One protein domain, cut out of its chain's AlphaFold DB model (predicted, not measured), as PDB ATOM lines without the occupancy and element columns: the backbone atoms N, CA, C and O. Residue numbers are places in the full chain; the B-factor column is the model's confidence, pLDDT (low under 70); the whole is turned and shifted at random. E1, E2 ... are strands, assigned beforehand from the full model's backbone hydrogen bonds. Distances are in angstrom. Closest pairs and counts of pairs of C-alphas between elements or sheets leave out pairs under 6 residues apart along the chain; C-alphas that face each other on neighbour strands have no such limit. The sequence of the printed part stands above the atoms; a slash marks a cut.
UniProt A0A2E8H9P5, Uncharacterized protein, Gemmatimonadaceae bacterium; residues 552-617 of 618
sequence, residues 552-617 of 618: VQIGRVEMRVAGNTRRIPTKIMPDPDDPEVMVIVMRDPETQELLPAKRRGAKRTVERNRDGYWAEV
ATOM      1  N   VAL A 552      -5.600  88.276   8.367       83.31
ATOM      2  CA  VAL A 552      -4.160  88.211   8.636       83.31
ATOM      3  C   VAL A 552      -3.524  87.176   7.711       83.31
ATOM      4  O   VAL A 552      -3.993  86.044   7.598       83.31
ATOM      5  N   GLN A 553      -2.420  87.551   7.073       84.62
ATOM      6  CA  GLN A 553      -1.622  86.669   6.228       84.62
ATOM      7  C   GLN A 553      -0.132  86.807   6.551       84.62
ATOM      8  O   GLN A 553       0.325  87.858   7.001       84.62
ATOM      9  N   ILE A 554       0.650  85.757   6.299       84.38
ATOM     10  CA  ILE A 554       2.109  85.807   6.454       84.38
ATOM     11  C   ILE A 554       2.724  86.253   5.126       84.38
ATOM     12  O   ILE A 554       2.748  85.513   4.143       84.38
ATOM     13  N   GLY A 555       3.226  87.487   5.094       81.25
ATOM     14  CA  GLY A 555       3.943  88.051   3.954       81.25
ATOM     15  C   GLY A 555       5.452  88.040   4.186       81.25
ATOM     16  O   GLY A 555       5.922  88.342   5.279       81.25
ATOM     17  N   ARG A 556       6.256  87.745   3.156       84.00
ATOM     18  CA  ARG A 556       7.702  88.030   3.205       84.00
ATOM     19  C   ARG A 556       7.907  89.529   3.001       84.00
ATOM     20  O   ARG A 556       7.850  89.996   1.862       84.00
ATOM     21  N   VAL A 557       8.110  90.255   4.099       83.38
ATOM     22  CA  VAL A 557       8.286  91.710   4.102       83.38
ATOM     23  C   VAL A 557       9.772  92.049   4.034       83.38
ATOM     24  O   VAL A 557      10.584  91.545   4.813       83.38
ATOM     25  N   GLU A 558      10.146  92.892   3.082       83.56
ATOM     26  CA  GLU A 558      11.493  93.426   2.948       83.56
ATOM     27  C   GLU A 558      11.724  94.527   3.992       83.56
ATOM     28  O   GLU A 558      11.103  95.590   3.959       83.56
ATOM     29  N   MET A 559      12.609  94.255   4.951       79.44
ATOM     30  CA  MET A 559      12.897  95.128   6.086       79.44
ATOM     31  C   MET A 559      14.402  95.287   6.297       79.44
ATOM     32  O   MET A 559      15.196  94.381   6.052       79.44
ATOM     33  N   ARG A 560      14.814  96.449   6.813       76.50
ATOM     34  CA  ARG A 560      16.213  96.692   7.185       76.50
ATOM     35  C   ARG A 560      16.457  96.253   8.626       76.50
ATOM     36  O   ARG A 560      15.964  96.899   9.549       76.50
ATOM     37  N   VAL A 561      17.248  95.202   8.813       75.75
ATOM     38  CA  VAL A 561      17.621  94.658  10.126       75.75
ATOM     39  C   VAL A 561      19.139  94.685  10.258       75.75
ATOM     40  O   VAL A 561      19.851  94.170   9.400       75.75
ATOM     41  N   ALA A 562      19.639  95.334  11.315       70.50
ATOM     42  CA  ALA A 562      21.074  95.496  11.583       70.50
ATOM     43  C   ALA A 562      21.882  96.022  10.368       70.50
ATOM     44  O   ALA A 562      22.958  95.529  10.051       70.50
ATOM     45  N   GLY A 563      21.335  97.013   9.653       71.38
ATOM     46  CA  GLY A 563      21.989  97.664   8.506       71.38
ATOM     47  C   GLY A 563      21.761  96.988   7.147       71.38
ATOM     48  O   GLY A 563      21.768  97.686   6.130       71.38
ATOM     49  N   ASN A 564      21.434  95.694   7.125       63.84
ATOM     50  CA  ASN A 564      21.193  94.926   5.903       63.84
ATOM     51  C   ASN A 564      19.699  94.768   5.603       63.84
ATOM     52  O   ASN A 564      18.873  94.636   6.507       63.84
ATOM     53  N   THR A 565      19.347  94.775   4.320       78.88
ATOM     54  CA  THR A 565      17.982  94.495   3.872       78.88
ATOM     55  C   THR A 565      17.763  92.984   3.858       78.88
ATOM     56  O   THR A 565      18.512  92.251   3.214       78.88
ATOM     57  N   ARG A 566      16.767  92.506   4.606       80.62
ATOM     58  CA  ARG A 566      16.390  91.093   4.690       80.62
ATOM     59  C   ARG A 566      14.895  90.948   4.433       80.62
ATOM     60  O   ARG A 566      14.109  91.819   4.791       80.62
ATOM     61  N   ARG A 567      14.511  89.832   3.821       82.94
ATOM     62  CA  ARG A 567      13.108  89.452   3.631       82.94
ATOM     63  C   ARG A 567      12.712  88.534   4.774       82.94
ATOM     64  O   ARG A 567      13.272  87.446   4.882       82.94
ATOM     65  N   ILE A 568      11.799  88.990   5.622       79.12
ATOM     66  CA  ILE A 568      11.417  88.297   6.854       79.12
ATOM     67  C   ILE A 568       9.935  87.922   6.755       79.12
ATOM     68  O   ILE A 568       9.122  88.791   6.413       79.12
ATOM     69  N   PRO A 569       9.558  86.653   6.994       81.94
ATOM     70  CA  PRO A 569       8.152  86.279   7.103       81.94
ATOM     71  C   PRO A 569       7.531  87.039   8.281       81.94
ATOM     72  O   PRO A 569       7.986  86.928   9.411       81.94
ATOM     73  N   THR A 570       6.539  87.879   7.997       83.06
ATOM     74  CA  THR A 570       5.896  88.754   8.980       83.06
ATOM     75  C   THR A 570       4.381  88.672   8.805       83.06
ATOM     76  O   THR A 570       3.890  88.708   7.673       83.06
ATOM     77  N   LYS A 571       3.631  88.585   9.910       87.06
ATOM     78  CA  LYS A 571       2.166  88.695   9.895       87.06
ATOM     79  C   LYS A 571       1.769  90.121   9.477       87.06
ATOM     80  O   LYS A 571       2.252  91.105  10.043       87.06
ATOM     81  N   ILE A 572       0.910  90.228   8.470       87.06
ATOM     82  CA  ILE A 572       0.348  91.483   7.966       87.06
ATOM     83  C   ILE A 572      -1.172  91.355   7.909       87.06
ATOM     84  O   ILE A 572      -1.685  90.270   7.641       87.06
ATOM     85  N   MET A 573      -1.896  92.443   8.143       88.38
ATOM     86  CA  MET A 573      -3.360  92.460   8.057       88.38
ATOM     87  C   MET A 573      -3.855  93.782   7.455       88.38
ATOM     88  O   MET A 573      -3.086  94.748   7.457       88.38
ATOM     89  N   PRO A 574      -5.097  93.846   6.947       86.44
ATOM     90  CA  PRO A 574      -5.722  95.108   6.555       86.44
ATOM     91  C   PRO A 574      -5.773  96.077   7.740       86.44
ATOM     92  O   PRO A 574      -6.064  95.663   8.864       86.44
ATOM     93  N   ASP A 575      -5.474  97.355   7.522       83.69
ATOM     94  CA  ASP A 575      -5.538  98.356   8.582       83.69
ATOM     95  C   ASP A 575      -6.984  98.435   9.121       83.69
ATOM     96  O   ASP A 575      -7.916  98.609   8.334       83.69
ATOM     97  N   PRO A 576      -7.205  98.322  10.449       81.81
ATOM     98  CA  PRO A 576      -8.529  98.489  11.046       81.81
ATOM     99  C   PRO A 576      -9.224  99.808  10.685       81.81
ATOM    100  O   PRO A 576     -10.453  99.856  10.682       81.81
ATOM    101  N   ASP A 577      -8.448 100.861  10.400       81.88
ATOM    102  CA  ASP A 577      -8.967 102.189  10.057       81.88
ATOM    103  C   ASP A 577      -9.095 102.411   8.534       81.88
ATOM    104  O   ASP A 577      -9.837 103.299   8.115       81.88
ATOM    105  N   ASP A 578      -8.396 101.620   7.708       81.81
ATOM    106  CA  ASP A 578      -8.432 101.682   6.238       81.81
ATOM    107  C   ASP A 578      -8.174 100.287   5.615       81.81
ATOM    108  O   ASP A 578      -7.022  99.886   5.417       81.81
ATOM    109  N   PRO A 579      -9.233  99.525   5.279       82.38
ATOM    110  CA  PRO A 579      -9.105  98.148   4.802       82.38
ATOM    111  C   PRO A 579      -8.361  97.986   3.466       82.38
ATOM    112  O   PRO A 579      -8.015  96.859   3.109       82.38
ATOM    113  N   GLU A 580      -8.136  99.066   2.707       80.06
ATOM    114  CA  GLU A 580      -7.393  99.022   1.437       80.06
ATOM    115  C   GLU A 580      -5.869  98.999   1.647       80.06
ATOM    116  O   GLU A 580      -5.109  98.682   0.726       80.06
ATOM    117  N   VAL A 581      -5.414  99.281   2.871       85.06
ATOM    118  CA  VAL A 581      -4.002  99.381   3.240       85.06
ATOM    119  C   VAL A 581      -3.595  98.190   4.104       85.06
ATOM    120  O   VAL A 581      -4.285  97.820   5.046       85.06
ATOM    121  N   MET A 582      -2.438  97.589   3.822       87.75
ATOM    122  CA  MET A 582      -1.903  96.486   4.627       87.75
ATOM    123  C   MET A 582      -0.871  97.002   5.628       87.75
ATOM    124  O   MET A 582       0.018  97.776   5.275       87.75
ATOM    125  N   VAL A 583      -0.942  96.536   6.874       88.81
ATOM    126  CA  VAL A 583      -0.021  96.922   7.951       88.81
ATOM    127  C   VAL A 583       0.652  95.708   8.575       88.81
ATOM    128  O   VAL A 583       0.076  94.623   8.666       88.81
ATOM    129  N   ILE A 584       1.890  95.895   9.031       87.56
ATOM    130  CA  ILE A 584       2.583  94.911   9.869       87.56
ATOM    131  C   ILE A 584       1.891  94.869  11.225       87.56
ATOM    132  O   ILE A 584       1.647  95.921  11.815       87.56
ATOM    133  N   VAL A 585       1.633  93.672  11.745       87.38
ATOM    134  CA  VAL A 585       1.024  93.497  13.067       87.38
ATOM    135  C   VAL A 585       2.013  92.974  14.087       87.38
ATOM    136  O   VAL A 585       2.978  92.286  13.761       87.38
ATOM    137  N   MET A 586       1.757  93.319  15.339       82.44
ATOM    138  CA  MET A 586       2.435  92.773  16.500       82.44
ATOM    139  C   MET A 586       1.374  92.337  17.504       82.44
ATOM    140  O   MET A 586       0.348  92.999  17.664       82.44
ATOM    141  N   ARG A 587       1.621  91.213  18.164       80.19
ATOM    142  CA  ARG A 587       0.770  90.716  19.236       80.19
ATOM    143  C   ARG A 587       1.056  91.509  20.507       80.19
ATOM    144  O   ARG A 587       2.209  91.588  20.933       80.19
ATOM    145  N   ASP A 588       0.027  92.117  21.079       74.00
ATOM    146  CA  ASP A 588       0.132  92.798  22.366       74.00
ATOM    147  C   ASP A 588       0.410  91.753  23.465       74.00
ATOM    148  O   ASP A 588      -0.345  90.782  23.587       74.00
ATOM    149  N   PRO A 589       1.500  91.886  24.244       70.06
ATOM    150  CA  PRO A 589       1.858  90.909  25.266       70.06
ATOM    151  C   PRO A 589       0.804  90.755  26.370       70.06
ATOM    152  O   PRO A 589       0.708  89.665  26.937       70.06
ATOM    153  N   GLU A 590       0.013  91.792  26.666       69.94
ATOM    154  CA  GLU A 590      -0.971  91.763  27.760       69.94
ATOM    155  C   GLU A 590      -2.329  91.215  27.314       69.94
ATOM    156  O   GLU A 590      -2.928  90.392  28.006       69.94
ATOM    157  N   THR A 591      -2.809  91.642  26.146       73.00
ATOM    158  CA  THR A 591      -4.147  91.285  25.643       73.00
ATOM    159  C   THR A 591      -4.132  90.120  24.659       73.00
ATOM    160  O   THR A 591      -5.180  89.544  24.376       73.00
ATOM    161  N   GLN A 592      -2.952  89.749  24.147       72.50
ATOM    162  CA  GLN A 592      -2.768  88.754  23.084       72.50
ATOM    163  C   GLN A 592      -3.490  89.108  21.769       72.50
ATOM    164  O   GLN A 592      -3.555  88.277  20.860       72.50
ATOM    165  N   GLU A 593      -3.997  90.338  21.631       76.38
ATOM    166  CA  GLU A 593      -4.636  90.826  20.412       76.38
ATOM    167  C   GLU A 593      -3.597  91.312  19.393       76.38
ATOM    168  O   GLU A 593      -2.522  91.808  19.739       76.38
ATOM    169  N   LEU A 594      -3.911  91.167  18.103       79.44
ATOM    170  CA  LEU A 594      -3.077  91.691  17.024       79.44
ATOM    171  C   LEU A 594      -3.367  93.176  16.816       79.44
ATOM    172  O   LEU A 594      -4.472  93.548  16.423       79.44
ATOM    173  N   LEU A 595      -2.350  94.007  17.030       82.12
ATOM    174  CA  LEU A 595      -2.414  95.448  16.818       82.12
ATOM    175  C   LEU A 595      -1.429  95.876  15.719       82.12
ATOM    176  O   LEU A 595      -0.355  95.275  15.583       82.12
ATOM    177  N   PRO A 596      -1.734  96.934  14.941       85.25
ATOM    178  CA  PRO A 596      -0.788  97.491  13.983       85.25
ATOM    179  C   PRO A 596       0.520  97.891  14.668       85.25
ATOM    180  O   PRO A 596       0.539  98.703  15.599       85.25
ATOM    181  N   ALA A 597       1.635  97.350  14.185       84.50
ATOM    182  CA  ALA A 597       2.958  97.681  14.676       84.50
ATOM    183  C   ALA A 597       3.258  99.152  14.367       84.50
ATOM    184  O   ALA A 597       3.169  99.594  13.218       84.50
ATOM    185  N   LYS A 598       3.644  99.916  15.392       83.00
ATOM    186  CA  LYS A 598       3.981 101.338  15.255       83.00
ATOM    187  C   LYS A 598       5.489 101.556  15.294       83.00
ATOM    188  O   LYS A 598       6.191 100.989  16.127       83.00
ATOM    189  N   ARG A 599       5.998 102.438  14.432       76.44
ATOM    190  CA  ARG A 599       7.383 102.927  14.463       76.44
ATOM    191  C   ARG A 599       7.364 104.445  14.528       76.44
ATOM    192  O   ARG A 599       6.853 105.096  13.628       76.44
ATOM    193  N   ARG A 600       7.926 105.019  15.600       74.44
ATOM    194  CA  ARG A 600       7.892 106.476  15.863       74.44
ATOM    195  C   ARG A 600       6.464 107.061  15.853       74.44
ATOM    196  O   ARG A 600       6.256 108.173  15.390       74.44
ATOM    197  N   GLY A 601       5.486 106.300  16.349       75.31
ATOM    198  CA  GLY A 601       4.084 106.727  16.465       75.31
ATOM    199  C   GLY A 601       3.202 106.468  15.235       75.31
ATOM    200  O   GLY A 601       1.987 106.406  15.398       75.31
ATOM    201  N   ALA A 602       3.779 106.234  14.052       80.88
ATOM    202  CA  ALA A 602       3.039 105.895  12.832       80.88
ATOM    203  C   ALA A 602       2.916 104.373  12.643       80.88
ATOM    204  O   ALA A 602       3.818 103.627  13.038       80.88
ATOM    205  N   LYS A 603       1.807 103.911  12.050       85.88
ATOM    206  CA  LYS A 603       1.609 102.501  11.676       85.88
ATOM    207  C   LYS A 603       2.564 102.122  10.546       85.88
ATOM    208  O   LYS A 603       2.885 102.946   9.695       85.88
ATOM    209  N   ARG A 604       3.041 100.880  10.556       85.88
ATOM    210  CA  ARG A 604       3.981 100.377   9.550       85.88
ATOM    211  C   ARG A 604       3.221  99.769   8.376       85.88
ATOM    212  O   ARG A 604       2.889  98.584   8.403       85.88
ATOM    213  N   THR A 605       2.959 100.596   7.375       87.38
ATOM    214  CA  THR A 605       2.277 100.209   6.139       87.38
ATOM    215  C   THR A 605       3.200  99.430   5.209       87.38
ATOM    216  O   THR A 605       4.395  99.717   5.105       87.38
ATOM    217  N   VAL A 606       2.649  98.431   4.524       87.31
ATOM    218  CA  VAL A 606       3.347  97.628   3.523       87.31
ATOM    219  C   VAL A 606       2.569  97.589   2.218       87.31
ATOM    220  O   VAL A 606       1.354  97.421   2.203       87.31
ATOM    221  N   GLU A 607       3.292  97.670   1.108       87.69
ATOM    222  CA  GLU A 607       2.734  97.521  -0.234       87.69
ATOM    223  C   GLU A 607       3.372  96.338  -0.948       87.69
ATOM    224  O   GLU A 607       4.531  95.977  -0.714       87.69
ATOM    225  N   ARG A 608       2.593  95.707  -1.827       85.56
ATOM    226  CA  ARG A 608       3.061  94.581  -2.626       85.56
ATOM    227  C   ARG A 608       3.742  95.100  -3.890       85.56
ATOM    228  O   ARG A 608       3.102  95.681  -4.761       85.56
ATOM    229  N   ASN A 609       5.039  94.846  -4.010       80.12
ATOM    230  CA  ASN A 609       5.828  95.201  -5.184       80.12
ATOM    231  C   ASN A 609       5.488  94.314  -6.395       80.12
ATOM    232  O   ASN A 609       4.916  93.230  -6.259       80.12
ATOM    233  N   ARG A 610       5.921  94.746  -7.591       74.25
ATOM    234  CA  ARG A 610       5.742  94.011  -8.864       74.25
ATOM    235  C   ARG A 610       6.292  92.581  -8.831       74.25
ATOM    236  O   ARG A 610       5.734  91.706  -9.480       74.25
ATOM    237  N   ASP A 611       7.324  92.342  -8.025       72.50
ATOM    238  CA  ASP A 611       7.955  91.027  -7.847       72.50
ATOM    239  C   ASP A 611       7.197  90.114  -6.864       72.50
ATOM    240  O   ASP A 611       7.663  89.028  -6.526       72.50
ATOM    241  N   GLY A 612       6.033  90.548  -6.370       71.81
ATOM    242  CA  GLY A 612       5.133  89.753  -5.535       71.81
ATOM    243  C   GLY A 612       5.427  89.775  -4.031       71.81
ATOM    244  O   GLY A 612       4.632  89.203  -3.282       71.81
ATOM    245  N   TYR A 613       6.499  90.444  -3.592       80.12
ATOM    246  CA  TYR A 613       6.893  90.614  -2.183       80.12
ATOM    247  C   TYR A 613       6.339  91.902  -1.565       80.12
ATOM    248  O   TYR A 613       6.000  92.839  -2.284       80.12
ATOM    249  N   TRP A 614       6.294  91.961  -0.233       84.69
ATOM    250  CA  TRP A 614       5.835  93.132   0.518       84.69
ATOM    251  C   TRP A 614       7.019  94.015   0.916       84.69
ATOM    252  O   TRP A 614       8.048  93.496   1.343       84.69
ATOM    253  N   ALA A 615       6.893  95.332   0.810       85.00
ATOM    254  CA  ALA A 615       7.911  96.283   1.252       85.00
ATOM    255  C   ALA A 615       7.285  97.355   2.147       85.00
ATOM    256  O   ALA A 615       6.168  97.799   1.893       85.00
ATOM    257  N   GLU A 616       8.000  97.755   3.202       81.88
ATOM    258  CA  GLU A 616       7.556  98.835   4.093       81.88
ATOM    259  C   GLU A 616       7.563 100.174   3.340       81.88
ATOM    260  O   GLU A 616       8.611 100.620   2.861       81.88
ATOM    261  N   VAL A 617       6.392 100.806   3.257       79.38
ATOM    262  CA  VAL A 617       6.217 102.155   2.709       79.38
ATOM    263  C   VAL A 617       6.503 103.144   3.833       79.38
ATOM    264  O   VAL A 617       6.020 102.972   4.952       79.38
TER     265      VAL A 617
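This is residues 552 to 617 of the 618 residues of an uncharacterized protein of Gemmatimonadaceae bacterium (UniProt A0A2E8H9P5). The domain is a small closed barrel of five strands, with E1, E2 and E3 long and bent and E5 and E6 short. E4 is outside the ring, paired onto the last residues of E3 as a hairpin. The printed part has 66 residues with six named strands, E1 to E6 in order along the chain, and no named helix; the class is all strand. Round the ring run E1, E2, E3, E5, E6 and back to E1, a mixed sheet. The whole is compact, with a radius of gyration of the C-alphas of 11.8 A and spans of 33 by 28 by 21 A.

E1, residues 553 to 561, and E2, residues 564 to 575, are an antiparallel hairpin, with N 555 and O 570 within hydrogen-bond range at 2.9 A. E1 bends by 60 degrees at residue 558, E2 by 73 degrees at residue 569. E3, residues 578 to 587, lies on the other side of E2 and forms a hairpin with it, N 575 to O 581 being 2.8 A; E3 bends by 106 degrees at residue 581. E4, residues 594 to 596, is its next hairpin partner, with N 586 and O 595 2.9 A apart. E1 to E4 form a meander, each strand the antiparallel neighbour of the one before. E5, residues 605 to 608, is antiparallel to E3, with N 606 and O 582 at 2.8 A. E6, residues 614 to 616, forms a hairpin with E5, with N 615 and O 607 at 2.9 A, and closes the ring parallel to E1, with N 558 and O 614 at 2.8 A. E4 and E5 are apart.

E1 begins at C-alpha 553 (-1.622, 86.669, 6.228) and spans 21.2 A; E2 spans 27.1 A and E3 19.3 A. E6 ends at C-alpha 616 (7.556, 98.835, 4.093).

The C-alphas of Glu 590 and Arg 610, the two farthest apart, are 37.3 A apart. The printed part has no cut and no long link. Mean pLDDT of the printed part is 80.8; residues 564 and 590 are under 70.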